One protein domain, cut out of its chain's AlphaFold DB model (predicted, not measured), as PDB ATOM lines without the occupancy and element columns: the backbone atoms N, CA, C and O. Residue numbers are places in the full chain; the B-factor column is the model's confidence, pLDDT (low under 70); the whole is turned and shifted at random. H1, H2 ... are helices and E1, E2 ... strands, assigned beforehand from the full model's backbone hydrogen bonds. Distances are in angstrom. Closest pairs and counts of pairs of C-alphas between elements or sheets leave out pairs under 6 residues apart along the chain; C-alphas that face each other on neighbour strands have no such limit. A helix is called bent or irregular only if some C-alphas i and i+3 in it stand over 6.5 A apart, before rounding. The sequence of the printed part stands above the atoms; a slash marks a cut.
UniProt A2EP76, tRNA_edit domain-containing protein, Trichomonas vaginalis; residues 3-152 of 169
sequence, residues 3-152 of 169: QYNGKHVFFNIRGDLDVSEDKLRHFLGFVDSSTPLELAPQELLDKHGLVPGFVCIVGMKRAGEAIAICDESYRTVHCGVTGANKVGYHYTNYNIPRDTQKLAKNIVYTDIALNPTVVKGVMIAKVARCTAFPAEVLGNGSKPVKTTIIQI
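AT A GLANCE: This is residues 3 to 152 of the 169 residues of the protein "tRNA_edit domain-containing protein" of Trichomonas vaginalis (UniProt A2EP76). Little regular structure: a small sheet, E1 E2 E5, with short helices at its margins, a second sheet, E3 E4 E6, and a loose loop, residues 111 to 148, arching between them. The 150 printed residues hold E1 H1 H2 E2 H3 E3 E4 H4 H5 E5 E6, 58 residues, mixed class. It is compact, radius of gyration of the C-alphas 16.4 A, spanning 51 by 37 by 26 A.

HOW THE PARTS SIT: E1, residues 7 to 12, H1, 21 to 28, H2, 42 to 47, and E2, 66 to 71, form a strand-helix-strand unit, parallel neighbours with helices between. N 10 and O 67 are 2.9 A apart, within hydrogen-bond range; E2 is also parallel to E5, residues 107 to 110 (N 70 and O 108, 2.8 A). H1, H3, residues 72 to 76, and H5, 101 to 106, only graze this sheet; the closest C-alphas of H5 and E2 are Asn 106 and Ala 68, 5.9 A. H5 is irregular: C-alphas 102 and 105 are 7.6 A apart. The hairpin of E3, residues 80 to 83, and E4, 89 to 94, is antiparallel (N 82 and O 91, 3.0 A), as are E4 and E6, residues 149 to 151 (N 150 and O 90, 3.5 A). H4, residues 96 to 99, is close to but not clearly touching H5 (C-alphas 97 and 104, 7.0 A). O i to N i+4 pairs are within range throughout H1 and H2, but 0 of 1 in H3 and 0 of 2 in H5, where i+3 pairs are 1 of 2 and 2 of 3; H4 is too short.

IN THESE COORDINATES: E1, 16.5 A long, begins at C-alpha 7 (230.147, 200.436, 252.618); E2 is 15.7 A, E4 13.0 A, H1 10.3 A. E6 ends at C-alpha 151 (204.374, 192.217, 270.862).

THE WHOLE: The C-alphas of Val 31 and Ala 132 are farthest apart, 51.5 A. The printed part has no cut; links H1 to H2, H2 to E2 and E5 to E6 are long. Confidence is under 70 at residues 5 to 6, 30 to 36 and 116 to 152.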
ATOM      1  N   GLN A   3     227.534 203.762 258.302       77.19
ATOM      2  CA  GLN A   3     228.136 203.924 256.984       77.19
ATOM      3  C   GLN A   3     229.652 204.102 257.127       77.19
ATOM      4  O   GLN A   3     230.121 204.803 258.014       77.19
ATOM      5  N   TYR A   4     230.425 203.440 256.266       72.12
ATOM      6  CA  TYR A   4     231.887 203.453 256.294       72.12
ATOM      7  C   TYR A   4     232.466 203.410 254.879       72.12
ATOM      8  O   TYR A   4     232.324 202.395 254.203       72.12
ATOM      9  N   ASN A   5     233.139 204.473 254.416       67.00
ATOM     10  CA  ASN A   5     233.777 204.530 253.086       67.00
ATOM     11  C   ASN A   5     232.867 204.024 251.945       67.00
ATOM     12  O   ASN A   5     233.279 203.243 251.088       67.00
ATOM     13  N   GLY A   6     231.583 204.401 251.982       68.88
ATOM     14  CA  GLY A   6     230.569 203.945 251.021       68.88
ATOM     15  C   GLY A   6     230.087 202.496 251.201       68.88
ATOM     16  O   GLY A   6     229.209 202.055 250.465       68.88
ATOM     17  N   LYS A   7     230.615 201.758 252.180       70.44
ATOM     18  CA  LYS A   7     230.147 200.436 252.618       70.44
ATOM     19  C   LYS A   7     229.172 200.579 253.782       70.44
ATOM     20  O   LYS A   7     229.291 201.488 254.600       70.44
ATOM     21  N   HIS A   8     228.212 199.668 253.879       84.06
ATOM     22  CA  HIS A   8     227.252 199.656 254.982       84.06
ATOM     23  C   HIS A   8     227.658 198.586 255.986       84.06
ATOM     24  O   HIS A   8     227.932 197.448 255.612       84.06
ATOM     25  N   VAL A   9     227.694 198.942 257.263       85.62
ATOM     26  CA  VAL A   9     228.060 198.023 258.339       85.62
ATOM     27  C   VAL A   9     226.832 197.801 259.204       85.62
ATOM     28  O   VAL A   9     226.377 198.682 259.939       85.62
ATOM     29  N   PHE A  10     226.250 196.616 259.085       88.88
ATOM     30  CA  PHE A  10     225.233 196.147 260.008       88.88
ATOM     31  C   PHE A  10     225.932 195.388 261.127       88.88
ATOM     32  O   PHE A  10     226.784 194.552 260.851       88.88
ATOM     33  N   PHE A  11     225.550 195.628 262.375       87.69
ATOM     34  CA  PHE A  11     226.025 194.810 263.476       87.69
ATOM     35  C   PHE A  11     224.877 194.321 264.344       87.69
ATOM     36  O   PHE A  11     223.833 194.966 264.447       87.69
ATOM     37  N   ASN A  12     225.091 193.164 264.953       87.12
ATOM     38  CA  ASN A  12     224.170 192.525 265.869       87.12
ATOM     39  C   ASN A  12     224.897 192.301 267.198       87.12
ATOM     40  O   ASN A  12     225.854 191.531 267.252       87.12
ATOM     41  N   ILE A  13     224.444 192.977 268.252       86.62
ATOM     42  CA  ILE A  13     224.945 192.844 269.627       86.62
ATOM     43  C   ILE A  13     223.773 192.515 270.570       86.62
ATOM     44  O   ILE A  13     222.608 192.708 270.200       86.62
ATOM     45  N   ARG A  14     224.045 191.902 271.727       82.75
ATOM     46  CA  ARG A  14     223.006 191.669 272.736       82.75
ATOM     47  C   ARG A  14     222.470 193.005 273.249       82.75
ATOM     48  O   ARG A  14     223.227 193.951 273.399       82.75
ATOM     49  N   GLY A  15     221.176 193.059 273.560       78.06
ATOM     50  CA  GLY A  15     220.520 194.296 274.006       78.06
ATOM     51  C   GLY A  15     220.930 194.787 275.398       78.06
ATOM     52  O   GLY A  15     220.561 195.894 275.765       78.06
ATOM     53  N   ASP A  16     221.656 193.978 276.175       77.81
ATOM     54  CA  ASP A  16     222.235 194.368 277.465       77.81
ATOM     55  C   ASP A  16     223.686 194.866 277.360       77.81
ATOM     56  O   ASP A  16     224.291 195.185 278.381       77.81
ATOM     57  N   LEU A  17     224.248 194.910 276.149       79.62
ATOM     58  CA  LEU A  17     225.611 195.355 275.884       79.62
ATOM     59  C   LEU A  17     225.602 196.576 274.965       79.62
ATOM     60  O   LEU A  17     224.864 196.629 273.980       79.62
ATOM     61  N   ASP A  18     226.496 197.511 275.255       83.50
ATOM     62  CA  ASP A  18     226.767 198.657 274.398       83.50
ATOM     63  C   ASP A  18     227.906 198.350 273.418       83.50
ATOM     64  O   ASP A  18     228.768 197.502 273.671       83.50
ATOM     65  N   VAL A  19     227.927 199.049 272.283       85.00
ATOM     66  CA  VAL A  19     228.953 198.875 271.245       85.00
ATOM     67  C   VAL A  19     230.211 199.658 271.605       85.00
ATOM     68  O   VAL A  19     230.154 200.846 271.911       85.00
ATOM     69  N   SER A  20     231.367 199.007 271.506       86.88
ATOM     70  CA  SER A  20     232.673 199.656 271.545       86.88
ATOM     71  C   SER A  20     233.039 200.141 270.148       86.88
ATOM     72  O   SER A  20     233.407 199.351 269.274       86.88
ATOM     73  N   GLU A  21     232.965 201.452 269.937       83.38
ATOM     74  CA  GLU A  21     233.386 202.058 268.673       83.38
ATOM     75  C   GLU A  21     234.859 201.782 268.366       83.38
ATOM     76  O   GLU A  21     235.200 201.553 267.212       83.38
ATOM     77  N   ASP A  22     235.726 201.727 269.379       83.94
ATOM     78  CA  ASP A  22     237.153 201.456 269.187       83.94
ATOM     79  C   ASP A  22     237.412 200.035 268.687       83.94
ATOM     80  O   ASP A  22     238.180 199.848 267.740       83.94
ATOM     81  N   LYS A  23     236.732 199.028 269.253       85.38
ATOM     82  CA  LYS A  23     236.816 197.648 268.748       85.38
ATOM     83  C   LYS A  23     236.249 197.539 267.336       85.38
ATOM     84  O   LYS A  23     236.846 196.890 266.478       85.38
ATOM     85  N   LEU A  24     235.135 198.222 267.069       85.31
ATOM     86  CA  LEU A  24     234.530 198.261 265.739       85.31
ATOM     87  C   LEU A  24     235.461 198.934 264.713       85.31
ATOM     88  O   LEU A  24     235.636 198.406 263.615       85.31
ATOM     89  N   ARG A  25     236.108 200.049 265.073       80.94
ATOM     90  CA  ARG A  25     237.125 200.730 264.256       80.94
ATOM     91  C   ARG A  25     238.324 199.819 263.996       80.94
ATOM     92  O   ARG A  25     238.749 199.659 262.855       80.94
ATOM     93  N   HIS A  26     238.844 199.173 265.033       83.12
ATOM     94  CA  HIS A  26     239.969 198.255 264.888       83.12
ATOM     95  C   HIS A  26     239.635 197.119 263.911       83.12
ATOM     96  O   HIS A  26     240.393 196.851 262.981       83.12
ATOM     97  N   PHE A  27     238.455 196.508 264.060       84.44
ATOM     98  CA  PHE A  27     237.990 195.437 263.180       84.44
ATOM     99  C   PHE A  27     237.811 195.892 261.721       84.44
ATOM    100  O   PHE A  27     238.143 195.161 260.790       84.44
ATOM    101  N   LEU A  28     237.310 197.111 261.505       80.75
ATOM    102  CA  LEU A  28     237.121 197.687 260.168       80.75
ATOM    103  C   LEU A  28     238.427 198.208 259.531       80.75
ATOM    104  O   LEU A  28     238.403 198.650 258.376       80.75
ATOM    105  N   GLY A  29     239.558 198.125 260.244       75.94
ATOM    106  CA  GLY A  29     240.888 198.488 259.751       75.94
ATOM    107  C   GLY A  29     241.185 199.987 259.785       75.94
ATOM    108  O   GLY A  29     241.983 200.466 258.980       75.94
ATOM    109  N   PHE A  30     240.541 200.742 260.678       65.94
ATOM    110  CA  PHE A  30     240.855 202.157 260.860       65.94
ATOM    111  C   PHE A  30     242.264 202.310 261.454       65.94
ATOM    112  O   PHE A  30     242.550 201.808 262.539       65.94
ATOM    113  N   VAL A  31     243.132 203.027 260.737       57.03
ATOM    114  CA  VAL A  31     244.456 203.461 261.226       57.03
ATOM    115  C   VAL A  31     244.354 204.825 261.924       57.03
ATOM    116  O   VAL A  31     245.178 205.156 262.770       57.03
ATOM    117  N   ASP A  32     243.315 205.591 261.588       61.00
ATOM    118  CA  ASP A  32     243.033 206.920 262.117       61.00
ATOM    119  C   ASP A  32     241.742 206.894 262.949       61.00
ATOM    120  O   ASP A  32     240.651 206.636 262.433       61.00
ATOM    121  N   SER A  33     241.874 207.138 264.253       63.38
ATOM    122  CA  SER A  33     240.764 207.174 265.211       63.38
ATOM    123  C   SER A  33     239.909 208.439 265.103       63.38
ATOM    124  O   SER A  33     238.845 208.498 265.716       63.38
ATOM    125  N   SER A  34     240.341 209.440 264.326       63.69
ATOM    126  CA  SER A  34     239.627 210.712 264.174       63.69
ATOM    127  C   SER A  34     238.430 210.644 263.221       63.69
ATOM    128  O   SER A  34     237.598 211.549 263.226       63.69
ATOM    129  N   THR A  35     238.295 209.570 262.430       65.31
ATOM    130  CA  THR A  35     237.123 209.387 261.560       65.31
ATOM    131  C   THR A  35     235.921 208.921 262.393       65.31
ATOM    132  O   THR A  35     235.966 207.826 262.975       65.31
ATOM    133  N   PRO A  36     234.832 209.709 262.461       66.31
ATOM    134  CA  PRO A  36     233.651 209.320 263.210       66.31
ATOM    135  C   PRO A  36     232.974 208.120 262.546       66.31
ATOM    136  O   PRO A  36     232.831 208.038 261.326       66.31
ATOM    137  N   LEU A  37     232.545 207.170 263.373       74.88
ATOM    138  CA  LEU A  37     231.597 206.155 262.955       74.88
ATOM    139  C   LEU A  37     230.221 206.826 262.976       74.88
ATOM    140  O   LEU A  37     229.701 207.151 264.038       74.88
ATOM    141  N   GLU A  38     229.639 207.054 261.804       80.12
ATOM    142  CA  GLU A  38     228.329 207.694 261.696       80.12
ATOM    143  C   GLU A  38     227.208 206.656 261.650       80.12
ATOM    144  O   GLU A  38     227.242 205.698 260.862       80.12
ATOM    145  N   LEU A  39     226.193 206.860 262.495       82.19
ATOM    146  CA  LEU A  39     224.948 206.107 262.407       82.19
ATOM    147  C   LEU A  39     224.366 206.258 261.001       82.19
ATOM    148  O   LEU A  39     224.370 207.338 260.416       82.19
ATOM    149  N   ALA A  40     223.846 205.156 260.464       82.50
ATOM    150  CA  ALA A  40     223.230 205.155 259.149       82.50
ATOM    151  C   ALA A  40     222.066 206.164 259.098       82.50
ATOM    152  O   ALA A  40     221.179 206.086 259.956       82.50
ATOM    153  N   PRO A  41     222.027 207.054 258.088       84.75
ATOM    154  CA  PRO A  41     220.902 207.960 257.900       84.75
ATOM    155  C   PRO A  41     219.623 207.171 257.588       84.75
ATOM    156  O   PRO A  41     219.678 206.021 257.131       84.75
ATOM    157  N   GLN A  42     218.457 207.776 257.831       86.31
ATOM    158  CA  GLN A  42     217.165 207.096 257.690       86.31
ATOM    159  C   GLN A  42     216.962 206.537 256.275       86.31
ATOM    160  O   GLN A  42     216.514 205.403 256.117       86.31
ATOM    161  N   GLU A  43     217.393 207.266 255.248       87.69
ATOM    162  CA  GLU A  43     217.295 206.852 253.847       87.69
ATOM    163  C   GLU A  43     218.062 205.549 253.582       87.69
ATOM    164  O   GLU A  43     217.644 204.707 252.778       87.69
ATOM    165  N   LEU A  44     219.191 205.353 254.272       86.75
ATOM    166  CA  LEU A  44     219.976 204.130 254.171       86.75
ATOM    167  C   LEU A  44     219.258 202.956 254.849       86.75
ATOM    168  O   LEU A  44     219.252 201.845 254.313       86.75
ATOM    169  N   LEU A  45     218.619 203.195 255.994       88.56
ATOM    170  CA  LEU A  45     217.805 202.185 256.668       88.56
ATOM    171  C   LEU A  45     216.614 201.771 255.792       88.56
ATOM    172  O   LEU A  45     216.417 200.574 255.563       88.56
ATOM    173  N   ASP A  46     215.908 202.733 255.199       90.31
ATOM    174  CA  ASP A  46     214.762 202.494 254.315       90.31
ATOM    175  C   ASP A  46     215.156 201.690 253.067       90.31
ATOM    176  O   ASP A  46     214.480 200.724 252.689       90.31
ATOM    177  N   LYS A  47     216.311 202.009 252.468       90.31
ATOM    178  CA  LYS A  47     216.900 201.270 251.335       90.31
ATOM    179  C   LYS A  47     217.125 199.790 251.656       90.31
ATOM    180  O   LYS A  47     216.979 198.934 250.777       90.31
ATOM    181  N   HIS A  48     217.459 199.483 252.907       89.12
ATOM    182  CA  HIS A  48     217.631 198.122 253.409       89.12
ATOM    183  C   HIS A  48     216.355 197.526 254.025       89.12
ATOM    184  O   HIS A  48     216.354 196.356 254.414       89.12
ATOM    185  N   GLY A  49     215.248 198.274 254.048       90.62
ATOM    186  CA  GLY A  49     213.990 197.857 254.665       90.62
ATOM    187  C   GLY A  49     214.114 197.661 256.172       90.62
ATOM    188  O   GLY A  49     213.500 196.747 256.711       90.62
ATOM    189  N   LEU A  50     214.958 198.458 256.823       90.75
ATOM    190  CA  LEU A  50     215.244 198.397 258.247       90.75
ATOM    191  C   LEU A  50     214.479 199.497 258.976       90.75
ATOM    192  O   LEU A  50     214.366 200.615 258.486       90.75
ATOM    193  N   VAL A  51     213.994 199.187 260.174       87.56
ATOM    194  CA  VAL A  51     213.268 200.145 261.011       87.56
ATOM    195  C   VAL A  51     214.106 200.435 262.259       87.56
ATOM    196  O   VAL A  51     214.444 199.481 262.972       87.56
ATOM    197  N   PRO A  52     214.448 201.708 262.550       85.62
ATOM    198  CA  PRO A  52     215.136 202.082 263.784       85.62
ATOM    199  C   PRO A  52     214.437 201.500 265.017       85.62
ATOM    200  O   PRO A  52     213.214 201.527 265.116       85.62
ATOM    201  N   GLY A  53     215.206 200.924 265.941       83.25
ATOM    202  CA  GLY A  53     214.674 200.273 267.146       83.25
ATOM    203  C   GLY A  53     214.070 198.877 266.934       83.25
ATOM    204  O   GLY A  53     213.931 198.136 267.899       83.25
ATOM    205  N   PHE A  54     213.785 198.464 265.694       85.81
ATOM    206  CA  PHE A  54     213.216 197.144 265.366       85.81
ATOM    207  C   PHE A  54     214.058 196.395 264.327       85.81
ATOM    208  O   PHE A  54     213.553 195.557 263.581       85.81
ATOM    209  N   VAL A  55     215.348 196.708 264.264       88.88
ATOM    210  CA  VAL A  55     216.288 196.236 263.245       88.88
ATOM    211  C   VAL A  55     216.630 194.756 263.414       88.88
ATOM    212  O   VAL A  55     216.945 194.299 264.512       88.88
ATOM    213  N   CYS A  56     216.642 194.016 262.308       88.00
ATOM    214  CA  CYS A  56     217.163 192.657 262.243       88.00
ATOM    215  C   CYS A  56     217.713 192.341 260.855       88.00
ATOM    216  O   CYS A  56     217.222 192.819 259.834       88.00
ATOM    217  N   ILE A  57     218.724 191.479 260.805       86.69
ATOM    218  CA  ILE A  57     219.296 191.014 259.543       86.69
ATOM    219  C   ILE A  57     218.328 190.099 258.769       86.69
ATOM    220  O   ILE A  57     218.377 190.013 257.541       86.69
ATOM    221  N   VAL A  58     217.406 189.428 259.466       85.19
ATOM    222  CA  VAL A  58     216.366 188.609 258.835       85.19
ATOM    223  C   VAL A  58     215.374 189.519 258.120       85.19
ATOM    224  O   VAL A  58     214.746 190.378 258.731       85.19
ATOM    225  N   GLY A  59     215.213 189.316 256.814       84.00
ATOM    226  CA  GLY A  59     214.348 190.158 255.982       84.00
ATOM    227  C   GLY A  59     214.992 191.474 255.539       84.00
ATOM    228  O   GLY A  59     214.345 192.245 254.832       84.00
ATOM    229  N   MET A  60     216.263 191.713 255.886       87.81
ATOM    230  CA  MET A  60     217.027 192.848 255.376       87.81
ATOM    231  C   MET A  60     217.141 192.767 253.849       87.81
ATOM    232  O   MET A  60     217.643 191.791 253.280       87.81
ATOM    233  N   LYS A  61     216.701 193.825 253.168       88.19
ATOM    234  CA  LYS A  61     216.859 193.963 251.719       88.19
ATOM    235  C   LYS A  61     218.317 194.279 251.406       88.19
ATOM    236  O   LYS A  61     218.985 194.978 252.164       88.19
ATOM    237  N   ARG A  62     218.819 193.786 250.269       86.38
ATOM    238  CA  ARG A  62     220.185 194.081 249.787       86.38
ATOM    239  C   ARG A  62     221.276 193.729 250.813       86.38
ATOM    240  O   ARG A  62     222.307 194.388 250.880       86.38
ATOM    241  N   ALA A  63     221.066 192.673 251.601       81.19
ATOM    242  CA  ALA A  63     222.000 192.231 252.642       81.19
ATOM    243  C   ALA A  63     223.401 191.847 252.115       81.19
ATOM    244  O   ALA A  63     224.334 191.732 252.898       81.19
ATOM    245  N   GLY A  64     223.570 191.651 250.801       80.44
ATOM    246  CA  GLY A  64     224.882 191.457 250.170       80.44
ATOM    247  C   GLY A  64     225.719 192.733 250.020       80.44
ATOM    248  O   GLY A  64     226.909 192.633 249.758       80.44
ATOM    249  N   GLU A  65     225.121 193.916 250.182       84.62
ATOM    250  CA  GLU A  65     225.822 195.210 250.118       84.62
ATOM    251  C   GLU A  65     226.314 195.685 251.490       84.62
ATOM    252  O   GLU A  65     227.031 196.679 251.584       84.62
ATOM    253  N   ALA A  66     225.907 194.990 252.555       83.00
ATOM    254  CA  ALA A  66     226.308 195.297 253.912       83.00
ATOM    255  C   ALA A  66     227.257 194.227 254.448       83.00
ATOM    256  O   ALA A  66     227.059 193.029 254.240       83.00
ATOM    257  N   ILE A  67     228.262 194.671 255.194       83.50
ATOM    258  CA  ILE A  67     229.052 193.804 256.060       83.50
ATOM    259  C   ILE A  67     228.195 193.542 257.293       83.50
ATOM    260  O   ILE A  67     227.797 194.492 257.969       83.50
ATOM    261  N   ALA A  68     227.879 192.277 257.566       87.81
ATOM    262  CA  ALA A  68     227.159 191.898 258.770       87.81
ATOM    263  C   ALA A  68     228.155 191.439 259.834       87.81
ATOM    264  O   ALA A  68     228.839 190.435 259.669       87.81
ATOM    265  N   ILE A  69     228.222 192.169 260.937       88.88
ATOM    266  CA  ILE A  69     229.048 191.838 262.092       88.88
ATOM    267  C   ILE A  69     228.131 191.293 263.188       88.88
ATOM    268  O   ILE A  69     227.056 191.830 263.438       88.88
ATOM    269  N   CYS A  70     228.508 190.205 263.836       89.19
ATOM    270  CA  CYS A  70     227.838 189.720 265.037       89.19
ATOM    271  C   CYS A  70     228.837 189.729 266.184       89.19
ATOM    272  O   CYS A  70     229.947 189.224 266.036       89.19
ATOM    273  N   ASP A  71     228.431 190.281 267.322       89.12
ATOM    274  CA  ASP A  71     229.252 190.221 268.521       89.12
ATOM    275  C   ASP A  71     229.506 188.763 268.935       89.12
ATOM    276  O   ASP A  71     228.633 187.898 268.786       89.12
ATOM    277  N   GLU A  72     230.693 188.465 269.462       84.75
ATOM    278  CA  GLU A  72     231.038 187.102 269.881       84.75
ATOM    279  C   GLU A  72     230.113 186.549 270.964       84.75
ATOM    280  O   GLU A  72     229.859 185.339 270.981       84.75
ATOM    281  N   SER A  73     229.531 187.410 271.805       78.81
ATOM    282  CA  SER A  73     228.566 186.992 272.823       78.81
ATOM    283  C   SER A  73     227.346 186.275 272.235       78.81
ATOM    284  O   SER A  73     226.726 185.477 272.933       78.81
ATOM    285  N   TYR A  74     227.024 186.466 270.949       78.69
ATOM    286  CA  TYR A  74     225.934 185.740 270.291       78.69
ATOM    287  C   TYR A  74     226.214 184.264 270.043       78.69
ATOM    288  O   TYR A  74     225.271 183.508 269.807       78.69
ATOM    289  N   ARG A  75     227.474 183.821 270.080       77.94
ATOM    290  CA  ARG A  75     227.812 182.411 269.834       77.94
ATOM    291  C   ARG A  75     227.189 181.474 270.868       77.94
ATOM    292  O   ARG A  75     226.926 180.319 270.550       77.94
ATOM    293  N   THR A  76     226.941 181.976 272.076       74.44
ATOM    294  CA  THR A  76     226.324 181.235 273.185       74.44
ATOM    295  C   THR A  76     224.850 181.587 273.389       74.44
ATOM    296  O   THR A  76     224.183 180.996 274.237       74.44
ATOM    297  N   VAL A  77     224.315 182.535 272.611       70.56
ATOM    298  CA  VAL A  77     222.905 182.917 272.678       70.56
ATOM    299  C   VAL A  77     222.084 181.932 271.862       70.56
ATOM    300  O   VAL A  77     222.225 181.810 270.644       70.56
ATOM    301  N   HIS A  78     221.153 181.285 272.549       73.62
ATOM    302  CA  HIS A  78     220.120 180.476 271.931       73.62
ATOM    303  C   HIS A  78     218.760 181.104 272.190       73.62
ATOM    304  O   HIS A  78     218.493 181.626 273.271       73.62
ATOM    305  N   CYS A  79     217.885 181.017 271.194       77.38
ATOM    306  CA  CYS A  79     216.481 181.390 271.330       77.38
ATOM    307  C   CYS A  79     216.241 182.864 271.731       77.38
ATOM    308  O   CYS A  79     215.282 183.158 272.445       77.38
ATOM    309  N   GLY A  80     217.083 183.788 271.260       78.44
ATOM    310  CA  GLY A  80     217.035 185.206 271.615       78.44
ATOM    311  C   GLY A  80     215.813 185.962 271.079       78.44
ATOM    312  O   GLY A  80     214.962 185.412 270.372       78.44
ATOM    313  N   VAL A  81     215.750 187.253 271.407       82.88
ATOM    314  CA  VAL A  81     214.760 188.200 270.876       82.88
ATOM    315  C   VAL A  81     215.477 189.221 269.998       82.88
ATOM    316  O   VAL A  81     216.524 189.734 270.379       82.88
ATOM    317  N   THR A  82     214.937 189.504 268.817       85.62
ATOM    318  CA  THR A  82     215.482 190.502 267.881       85.62
ATOM    319  C   THR A  82     214.337 191.219 267.171       85.62
ATOM    320  O   THR A  82     213.212 190.719 267.160       85.62
ATOM    321  N   GLY A  83     214.585 192.393 266.592       85.38
ATOM    322  CA  GLY A  83     213.562 193.129 265.848       85.38
ATOM    323  C   GLY A  83     213.022 192.348 264.643       85.38
ATOM    324  O   GLY A  83     213.604 191.358 264.210       85.38
ATOM    325  N   ALA A  84     211.891 192.777 264.088       86.69
ATOM    326  CA  ALA A  84     211.306 192.160 262.893       86.69
ATOM    327  C   ALA A  84     211.284 193.093 261.669       86.69
ATOM    328  O   ALA A  84     210.535 192.851 260.725       86.69
ATOM    329  N   ASN A  85     212.075 194.172 261.685       89.69
ATOM    330  CA  ASN A  85     212.063 195.248 260.689       89.69
ATOM    331  C   ASN A  85     210.674 195.882 260.497       89.69
ATOM    332  O   ASN A  85     210.312 196.325 259.409       89.69
ATOM    333  N   LYS A  86     209.877 195.907 261.569       85.81
ATOM    334  CA  LYS A  86     208.538 196.493 261.610       85.81
ATOM    335  C   LYS A  86     208.283 197.041 263.009       85.81
ATOM    336  O   LYS A  86     208.539 196.347 263.992       85.81
ATOM    337  N   VAL A  87     207.765 198.265 263.086       83.62
ATOM    338  CA  VAL A  87     207.474 198.945 264.357       83.62
ATOM    339  C   VAL A  87     206.576 198.082 265.239       83.62
ATOM    340  O   VAL A  87     205.501 197.673 264.812       83.62
ATOM    341  N   GLY A  88     207.029 197.815 266.461       80.62
ATOM    342  CA  GLY A  88     206.306 197.043 267.477       80.62
ATOM    343  C   GLY A  88     206.493 195.523 267.400       80.62
ATOM    344  O   GLY A  88     206.005 194.816 268.282       80.62
ATOM    345  N   TYR A  89     207.212 195.003 266.400       78.44
ATOM    346  CA  TYR A  89     207.344 193.561 266.176       78.44
ATOM    347  C   TYR A  89     208.765 193.058 266.417       78.44
ATOM    348  O   TYR A  89     209.747 193.651 265.966       78.44
ATOM    349  N   HIS A  90     208.842 191.903 267.078       82.81
ATOM    350  CA  HIS A  90     210.084 191.209 267.387       82.81
ATOM    351  C   HIS A  90     209.949 189.711 267.106       82.81
ATOM    352  O   HIS A  90     208.922 189.092 267.408       82.81
ATOM    353  N   TYR A  91     211.008 189.115 266.567       81.62
ATOM    354  CA  TYR A  91     211.175 187.670 266.551       81.62
ATOM    355  C   TYR A  91     211.623 187.195 267.930       81.62
ATOM    356  O   TYR A  91     212.506 187.791 268.540       81.62
ATOM    357  N   THR A  92     211.059 186.085 268.393       82.69
ATOM    358  CA  THR A  92     211.570 185.338 269.549       82.69
ATOM    359  C   THR A  92     212.087 183.984 269.108       82.69
ATOM    360  O   THR A  92     211.860 183.568 267.971       82.69
ATOM    361  N   ASN A  93     212.774 183.270 270.000       80.94
ATOM    362  CA  ASN A  93     213.428 182.020 269.637       80.94
ATOM    363  C   ASN A  93     214.412 182.220 268.462       80.94
ATOM    364  O   ASN A  93     214.651 181.299 267.683       80.94
ATOM    365  N   TYR A  94     214.961 183.427 268.309       82.06
ATOM    366  CA  TYR A  94     215.872 183.771 267.231       82.06
ATOM    367  C   TYR A  94     217.227 183.109 267.466       82.06
ATOM    368  O   TYR A  94     217.794 183.171 268.557       82.06
ATOM    369  N   ASN A  95     217.736 182.444 266.439       83.50
ATOM    370  CA  ASN A  95     219.025 181.776 266.457       83.50
ATOM    371  C   ASN A  95     219.766 182.144 265.176       83.50
ATOM    372  O   ASN A  95     219.383 181.686 264.100       83.50
ATOM    373  N   ILE A  96     220.848 182.922 265.289       83.62
ATOM    374  CA  ILE A  96     221.592 183.433 264.126       83.62
ATOM    375  C   ILE A  96     221.953 182.304 263.145       83.62
ATOM    376  O   ILE A  96     221.543 182.403 261.987       83.62
ATOM    377  N   PRO A  97     222.593 181.185 263.551       84.62
ATOM    378  CA  PRO A  97     222.989 180.148 262.594       84.62
ATOM    379  C   PRO A  97     221.804 179.481 261.881       84.62
ATOM    380  O   PRO A  97     221.933 179.047 260.740       84.62
ATOM    381  N   ARG A  98     220.642 179.394 262.542       86.50
ATOM    382  CA  ARG A  98     219.429 178.766 261.998       86.50
ATOM    383  C   ARG A  98     218.657 179.719 261.087       86.50
ATOM    384  O   ARG A  98     218.216 179.318 260.016       86.50
ATOM    385  N   ASP A  99     218.500 180.968 261.511       85.44
ATOM    386  CA  ASP A  99     217.585 181.929 260.890       85.44
ATOM    387  C   ASP A  99     218.272 182.791 259.820       85.44
ATOM    388  O   ASP A  99     217.603 183.400 258.988       85.44
ATOM    389  N   THR A 100     219.609 182.799 259.784       84.56
ATOM    390  CA  THR A 100     220.407 183.584 258.826       84.56
ATOM    391  C   THR A 100     221.239 182.724 257.876       84.56
ATOM    392  O   THR A 100     222.159 183.230 257.244       84.56
ATOM    393  N   GLN A 101     220.910 181.438 257.697       83.69
ATOM    394  CA  GLN A 101     221.693 180.487 256.881       83.69
ATOM    395  C   GLN A 101     222.108 181.031 255.505       83.69
ATOM    396  O   GLN A 101     223.256 180.891 255.095       83.69
ATOM    397  N   LYS A 102     221.196 181.715 254.802       79.81
ATOM    398  CA  LYS A 102     221.464 182.307 253.475       79.81
ATOM    399  C   LYS A 102     222.476 183.460 253.507       79.81
ATOM    400  O   LYS A 102     223.062 183.792 252.480       79.81
ATOM    401  N   LEU A 103     222.650 184.070 254.673       80.06
ATOM    402  CA  LEU A 103     223.531 185.199 254.945       80.06
ATOM    403  C   LEU A 103     224.771 184.786 255.744       80.06
ATOM    404  O   LEU A 103     225.627 185.632 255.962       80.06
ATOM    405  N   ALA A 104     224.912 183.514 256.136       78.94
ATOM    406  CA  ALA A 104     225.999 183.047 256.998       78.94
ATOM    407  C   ALA A 104     227.392 183.411 256.456       78.94
ATOM    408  O   ALA A 104     228.260 183.818 257.215       78.94
ATOM    409  N   LYS A 105     227.580 183.356 255.130       78.25
ATOM    410  CA  LYS A 105     228.828 183.756 254.454       78.25
ATOM    411  C   LYS A 105     229.158 185.255 254.548       78.25
ATOM    412  O   LYS A 105     230.297 185.636 254.314       78.25
ATOM    413  N   ASN A 106     228.166 186.089 254.846       76.88
ATOM    414  CA  ASN A 106     228.309 187.537 254.988       76.88
ATOM    415  C   ASN A 106     228.423 187.958 256.462       76.88
ATOM    416  O   ASN A 106     228.605 189.145 256.727       76.88
ATOM    417  N   ILE A 107     228.263 187.016 257.402       85.12
ATOM    418  CA  ILE A 107     228.325 187.273 258.839       85.12
ATOM    419  C   ILE A 107     229.742 187.009 259.328       85.12
ATOM    420  O   ILE A 107     230.241 185.887 259.251       85.12
ATOM    421  N   VAL A 108     230.364 188.043 259.882       88.25
ATOM    422  CA  VAL A 108     231.637 187.937 260.588       88.25
ATOM    423  C   VAL A 108     231.383 188.086 262.076       88.25
ATOM    424  O   VAL A 108     230.642 188.967 262.500       88.25
ATOM    425  N   TYR A 109     231.991 187.214 262.870       86.75
ATOM    426  CA  TYR A 109     231.939 187.311 264.322       86.75
ATOM    427  C   TYR A 109     233.195 188.002 264.835       86.75
ATOM    428  O   TYR A 109     234.296 187.619 264.441       86.75
ATOM    429  N   THR A 110     233.030 188.992 265.704       87.69
ATOM    430  CA  THR A 110     234.140 189.687 266.364       87.69
ATOM    431  C   THR A 110     233.640 190.352 267.642       87.69
ATOM    432  O   THR A 110     232.452 190.649 267.749       87.69
ATOM    433  N   ASP A 111     234.515 190.531 268.625       86.06
ATOM    434  CA  ASP A 111     234.182 191.228 269.864       86.06
ATOM    435  C   ASP A 111     234.018 192.725 269.567       86.06
ATOM    436  O   ASP A 111     234.981 193.415 269.232       86.06
ATOM    437  N   ILE A 112     232.784 193.212 269.667       88.12
ATOM    438  CA  ILE A 112     232.420 194.620 269.474       88.12
ATOM    439  C   ILE A 112     231.736 195.204 270.707       88.12
ATOM    440  O   ILE A 112     231.328 196.361 270.677       88.12
ATOM    441  N   ALA A 113     231.581 194.431 271.780       86.12
ATOM    442  CA  ALA A 113     230.958 194.896 273.006       86.12
ATOM    443  C   ALA A 113     231.908 195.796 273.799       86.12
ATOM    444  O   ALA A 113     233.123 195.581 273.840       86.12
ATOM    445  N   LEU A 114     231.371 196.804 274.483       82.94
ATOM    446  CA  LEU A 114     232.103 197.440 275.570       82.94
ATOM    447  C   LEU A 114     232.343 196.409 276.676       82.94
ATOM    448  O   LEU A 114     231.459 195.631 277.027       82.94
ATOM    449  N   ASN A 115     233.551 196.429 277.237       74.12
ATOM    450  CA  ASN A 115     233.894 195.679 278.440       74.12
ATOM    451  C   ASN A 115     233.799 196.652 279.619       74.12
ATOM    452  O   ASN A 115     234.806 197.291 279.941       74.12
ATOM    453  N   PRO A 116     232.614 196.856 280.225       54.84
ATOM    454  CA  PRO A 116     232.481 197.834 281.288       54.84
ATOM    455  C   PRO A 116     233.326 197.403 282.486       54.84
ATOM    456  O   PRO A 116     233.111 196.351 283.082       54.84
ATOM    457  N   THR A 117     234.274 198.250 282.875       43.31
ATOM    458  CA  THR A 117     235.033 198.115 284.127       43.31
ATOM    459  C   THR A 117     234.172 198.408 285.360       43.31
ATOM    460  O   THR A 117     234.572 198.079 286.475       43.31
ATOM    461  N   VAL A 118     232.974 198.985 285.178       37.59
ATOM    462  CA  VAL A 118     231.995 199.279 286.234       37.59
ATOM    463  C   VAL A 118     230.585 198.932 285.743       37.59
ATOM    464  O   VAL A 118     230.080 199.554 284.813       37.59
ATOM    465  N   VAL A 119     229.919 197.971 286.391       38.69
ATOM    466  CA  VAL A 119     228.521 197.601 286.103       38.69
ATOM    467  C   VAL A 119     227.595 198.381 287.044       38.69
ATOM    468  O   VAL A 119     227.512 198.069 288.230       38.69
ATOM    469  N   LYS A 120     226.894 199.406 286.544       31.47
ATOM    470  CA  LYS A 120     225.842 200.115 287.298       31.47
ATOM    471  C   LYS A 120     224.458 199.632 286.854       31.47
ATOM    472  O   LYS A 120     224.005 199.998 285.783       31.47
ATOM    473  N   GLY A 121     223.796 198.853 287.717       41.28
ATOM    474  CA  GLY A 121     222.342 198.629 287.721       41.28
ATOM    475  C   GLY A 121     221.743 197.950 286.480       41.28
ATOM    476  O   GLY A 121     221.287 198.622 285.565       41.28
ATOM    477  N   VAL A 122     221.638 196.619 286.491       34.53
ATOM    478  CA  VAL A 122     220.879 195.868 285.473       34.53
ATOM    479  C   VAL A 122     219.400 195.795 285.869       34.53
ATOM    480  O   VAL A 122     219.070 195.347 286.967       34.53
ATOM    481  N   MET A 123     218.502 196.189 284.962       33.28
ATOM    482  CA  MET A 123     217.060 195.948 285.076       33.28
ATOM    483  C   MET A 123     216.668 194.639 284.373       33.28
ATOM    484  O   MET A 123     216.949 194.447 283.194       33.28
ATOM    485  N   ILE A 124     215.972 193.747 285.086       28.30
ATOM    486  CA  ILE A 124     215.463 192.470 284.562       28.30
ATOM    487  C   ILE A 124     214.015 192.673 284.082       28.30
ATOM    488  O   ILE A 124     213.117 192.889 284.895       28.30
ATOM    489  N   ALA A 125     213.767 192.602 282.770       33.69
ATOM    490  CA  ALA A 125     212.415 192.677 282.204       33.69
ATOM    491  C   ALA A 125     211.680 191.322 282.290       33.69
ATOM    492  O   ALA A 125     212.251 190.266 282.016       33.69
ATOM    493  N   LYS A 126     210.387 191.344 282.647       24.48
ATOM    494  CA  LYS A 126     209.522 190.155 282.769       24.48
ATOM    495  C   LYS A 126     208.728 189.954 281.467       24.48
ATOM    496  O   LYS A 126     207.978 190.838 281.071       24.48
ATOM    497  N   VAL A 127     208.881 188.805 280.803       32.22
ATOM    498  CA  VAL A 127     208.220 188.493 279.514       32.22
ATOM    499  C   VAL A 127     206.905 187.727 279.739       32.22
ATOM    500  O   VAL A 127     206.897 186.729 280.459       32.22
ATOM    501  N   ALA A 128     205.805 188.148 279.101       30.39
ATOM    502  CA  ALA A 128     204.524 187.421 279.062       30.39
ATOM    503  C   ALA A 128     204.282 186.777 277.676       30.39
ATOM    504  O   ALA A 128     204.642 187.355 276.651       30.39
ATOM    505  N   ARG A 129     203.686 185.569 277.625       27.36
ATOM    506  CA  ARG A 129     203.374 184.841 276.370       27.36
ATOM    507  C   ARG A 129     202.209 185.493 275.613       27.36
ATOM    508  O   ARG A 129     201.182 185.781 276.216       27.36
ATOM    509  N   CYS A 130     202.333 185.615 274.291       36.84
ATOM    510  CA  CYS A 130     201.263 186.047 273.383       36.84
ATOM    511  C   CYS A 130     200.623 184.821 272.694       36.84
ATOM    512  O   CYS A 130     201.348 183.922 272.269       36.84
ATOM    513  N   THR A 131     199.288 184.756 272.614       35.62
ATOM    514  CA  THR A 131     198.524 183.547 272.221       35.62
ATOM    515  C   THR A 131     197.693 183.676 270.934       35.62
ATOM    516  O   THR A 131     196.979 182.732 270.605       35.62
ATOM    517  N   ALA A 132     197.773 184.779 270.174       37.19
ATOM    518  CA  ALA A 132     196.976 184.954 268.949       37.19
ATOM    519  C   ALA A 132     197.771 185.565 267.776       37.19
ATOM    520  O   ALA A 132     198.563 186.487 267.968       37.19
ATOM    521  N   PHE A 133     197.545 185.036 266.563       43.91
ATOM    522  CA  PHE A 133     198.330 185.289 265.345       43.91
ATOM    523  C   PHE A 133     197.495 185.986 264.247       43.91
ATOM    524  O   PHE A 133     196.536 185.385 263.762       43.91
ATOM    525  N   PRO A 134     197.856 187.195 263.776       43.41
ATOM    526  CA  PRO A 134     197.291 187.773 262.553       43.41
ATOM    527  C   PRO A 134     197.937 187.158 261.299       43.41
ATOM    528  O   PRO A 134     199.162 187.048 261.214       43.41
ATOM    529  N   ALA A 135     197.129 186.788 260.298       41.50
ATOM    530  CA  ALA A 135     197.580 186.117 259.067       41.50
ATOM    531  C   ALA A 135     198.582 186.939 258.222       41.50
ATOM    532  O   ALA A 135     199.331 186.392 257.417       41.50
ATOM    533  N   GLU A 136     198.631 188.250 258.443       42.41
ATOM    534  CA  GLU A 136     199.408 189.238 257.686       42.41
ATOM    535  C   GLU A 136     200.926 189.191 257.953       42.41
ATOM    536  O   GLU A 136     201.701 189.840 257.252       42.41
ATOM    537  N   VAL A 137     201.373 188.441 258.970       45.22
ATOM    538  CA  VAL A 137     202.776 188.418 259.445       45.22
ATOM    539  C   VAL A 137     203.536 187.151 258.994       45.22
ATOM    540  O   VAL A 137     204.682 186.922 259.375       45.22
ATOM    541  N   LEU A 138     202.924 186.317 258.144       47.81
ATOM    542  CA  LEU A 138     203.506 185.071 257.623       47.81
ATOM    543  C   LEU A 138     204.442 185.326 256.425       47.81
ATOM    544  O   LEU A 138     204.110 185.078 255.265       47.81
ATOM    545  N   GLY A 139     205.649 185.815 256.694       38.91
ATOM    546  CA  GLY A 139     206.664 186.067 255.668       38.91
ATOM    547  C   GLY A 139     207.440 184.819 255.237       38.91
ATOM    548  O   GLY A 139     208.584 184.678 255.650       38.91
ATOM    549  N   ASN A 140     206.848 183.937 254.415       41.19
ATOM    550  CA  ASN A 140     207.543 183.026 253.476       41.19
ATOM    551  C   ASN A 140     206.526 182.250 252.601       41.19
ATOM    552  O   ASN A 140     206.332 181.046 252.775       41.19
ATOM    553  N   GLY A 141     205.810 182.935 251.700       47.94
ATOM    554  CA  GLY A 141     204.860 182.278 250.782       47.94
ATOM    555  C   GLY A 141     203.753 181.488 251.495       47.94
ATOM    556  O   GLY A 141     203.492 180.341 251.137       47.94
ATOM    557  N   SER A 142     203.158 182.076 252.538       43.91
ATOM    558  CA  SER A 142     202.062 181.478 253.322       43.91
ATOM    559  C   SER A 142     202.424 180.203 254.097       43.91
ATOM    560  O   SER A 142     201.534 179.491 254.560       43.91
ATOM    561  N   LYS A 143     203.718 179.901 254.277       41.66
ATOM    562  CA  LYS A 143     204.175 178.797 255.133       41.66
ATOM    563  C   LYS A 143     204.567 179.324 256.522       41.66
ATOM    564  O   LYS A 143     205.351 180.271 256.596       41.66
ATOM    565  N   PRO A 144     204.070 178.725 257.621       40.75
ATOM    566  CA  PRO A 144     204.444 179.133 258.969       40.75
ATOM    567  C   PRO A 144     205.935 178.878 259.209       40.75
ATOM    568  O   PRO A 144     206.428 177.759 259.052       40.75
ATOM    569  N   VAL A 145     206.669 179.920 259.601       41.69
ATOM    570  CA  VAL A 145     208.009 179.763 260.176       41.69
ATOM    571  C   VAL A 145     207.856 179.339 261.637       41.69
ATOM    572  O   VAL A 145     206.981 179.837 262.337       41.69
ATOM    573  N   LYS A 146     208.692 178.410 262.119       42.94
ATOM    574  CA  LYS A 146     208.635 177.834 263.486       42.94
ATOM    575  C   LYS A 146     208.979 178.831 264.618       42.94
ATOM    576  O   LYS A 146     209.330 178.417 265.721       42.94
ATOM    577  N   THR A 147     208.924 180.128 264.345       36.88
ATOM    578  CA  THR A 147     209.336 181.205 265.244       36.88
ATOM    579  C   THR A 147     208.110 181.889 265.834       36.88
ATOM    580  O   THR A 147     207.189 182.266 265.114       36.88
ATOM    581  N   THR A 148     208.117 182.071 267.152       38.50
ATOM    582  CA  THR A 148     207.076 182.794 267.887       38.50
ATOM    583  C   THR A 148     207.317 184.302 267.766       38.50
ATOM    584  O   THR A 148     208.454 184.770 267.864       38.50
ATOM    585  N   ILE A 149     206.255 185.078 267.564       39.38
ATOM    586  CA  ILE A 149     206.289 186.547 267.538       39.38
ATOM    587  C   ILE A 149     205.702 187.041 268.861       39.38
ATOM    588  O   ILE A 149     204.665 186.536 269.292       39.38
ATOM    589  N   ILE A 150     206.353 188.009 269.509       38.59
ATOM    590  CA  ILE A 150     205.785 188.706 270.671       38.59
ATOM    591  C   ILE A 150     205.669 190.195 270.369       38.59
ATOM    592  O   ILE A 150     206.587 190.805 269.816       38.59
ATOM    593  N   GLN A 151     204.535 190.775 270.751       36.16
ATOM    594  CA  GLN A 151     204.374 192.217 270.862       36.16
ATOM    595  C   GLN A 151     204.811 192.623 272.270       36.16
ATOM    596  O   GLN A 151     204.263 192.137 273.260       36.16
ATOM    597  N   ILE A 152     205.824 193.480 272.365       43.12
ATOM    598  CA  ILE A 152     206.287 194.022 273.643       43.12
ATOM    599  C   ILE A 152     205.523 195.327 273.873       43.12
ATOM    600  O   ILE A 152     205.843 196.342 273.261       43.12
TER     601      ILE A 152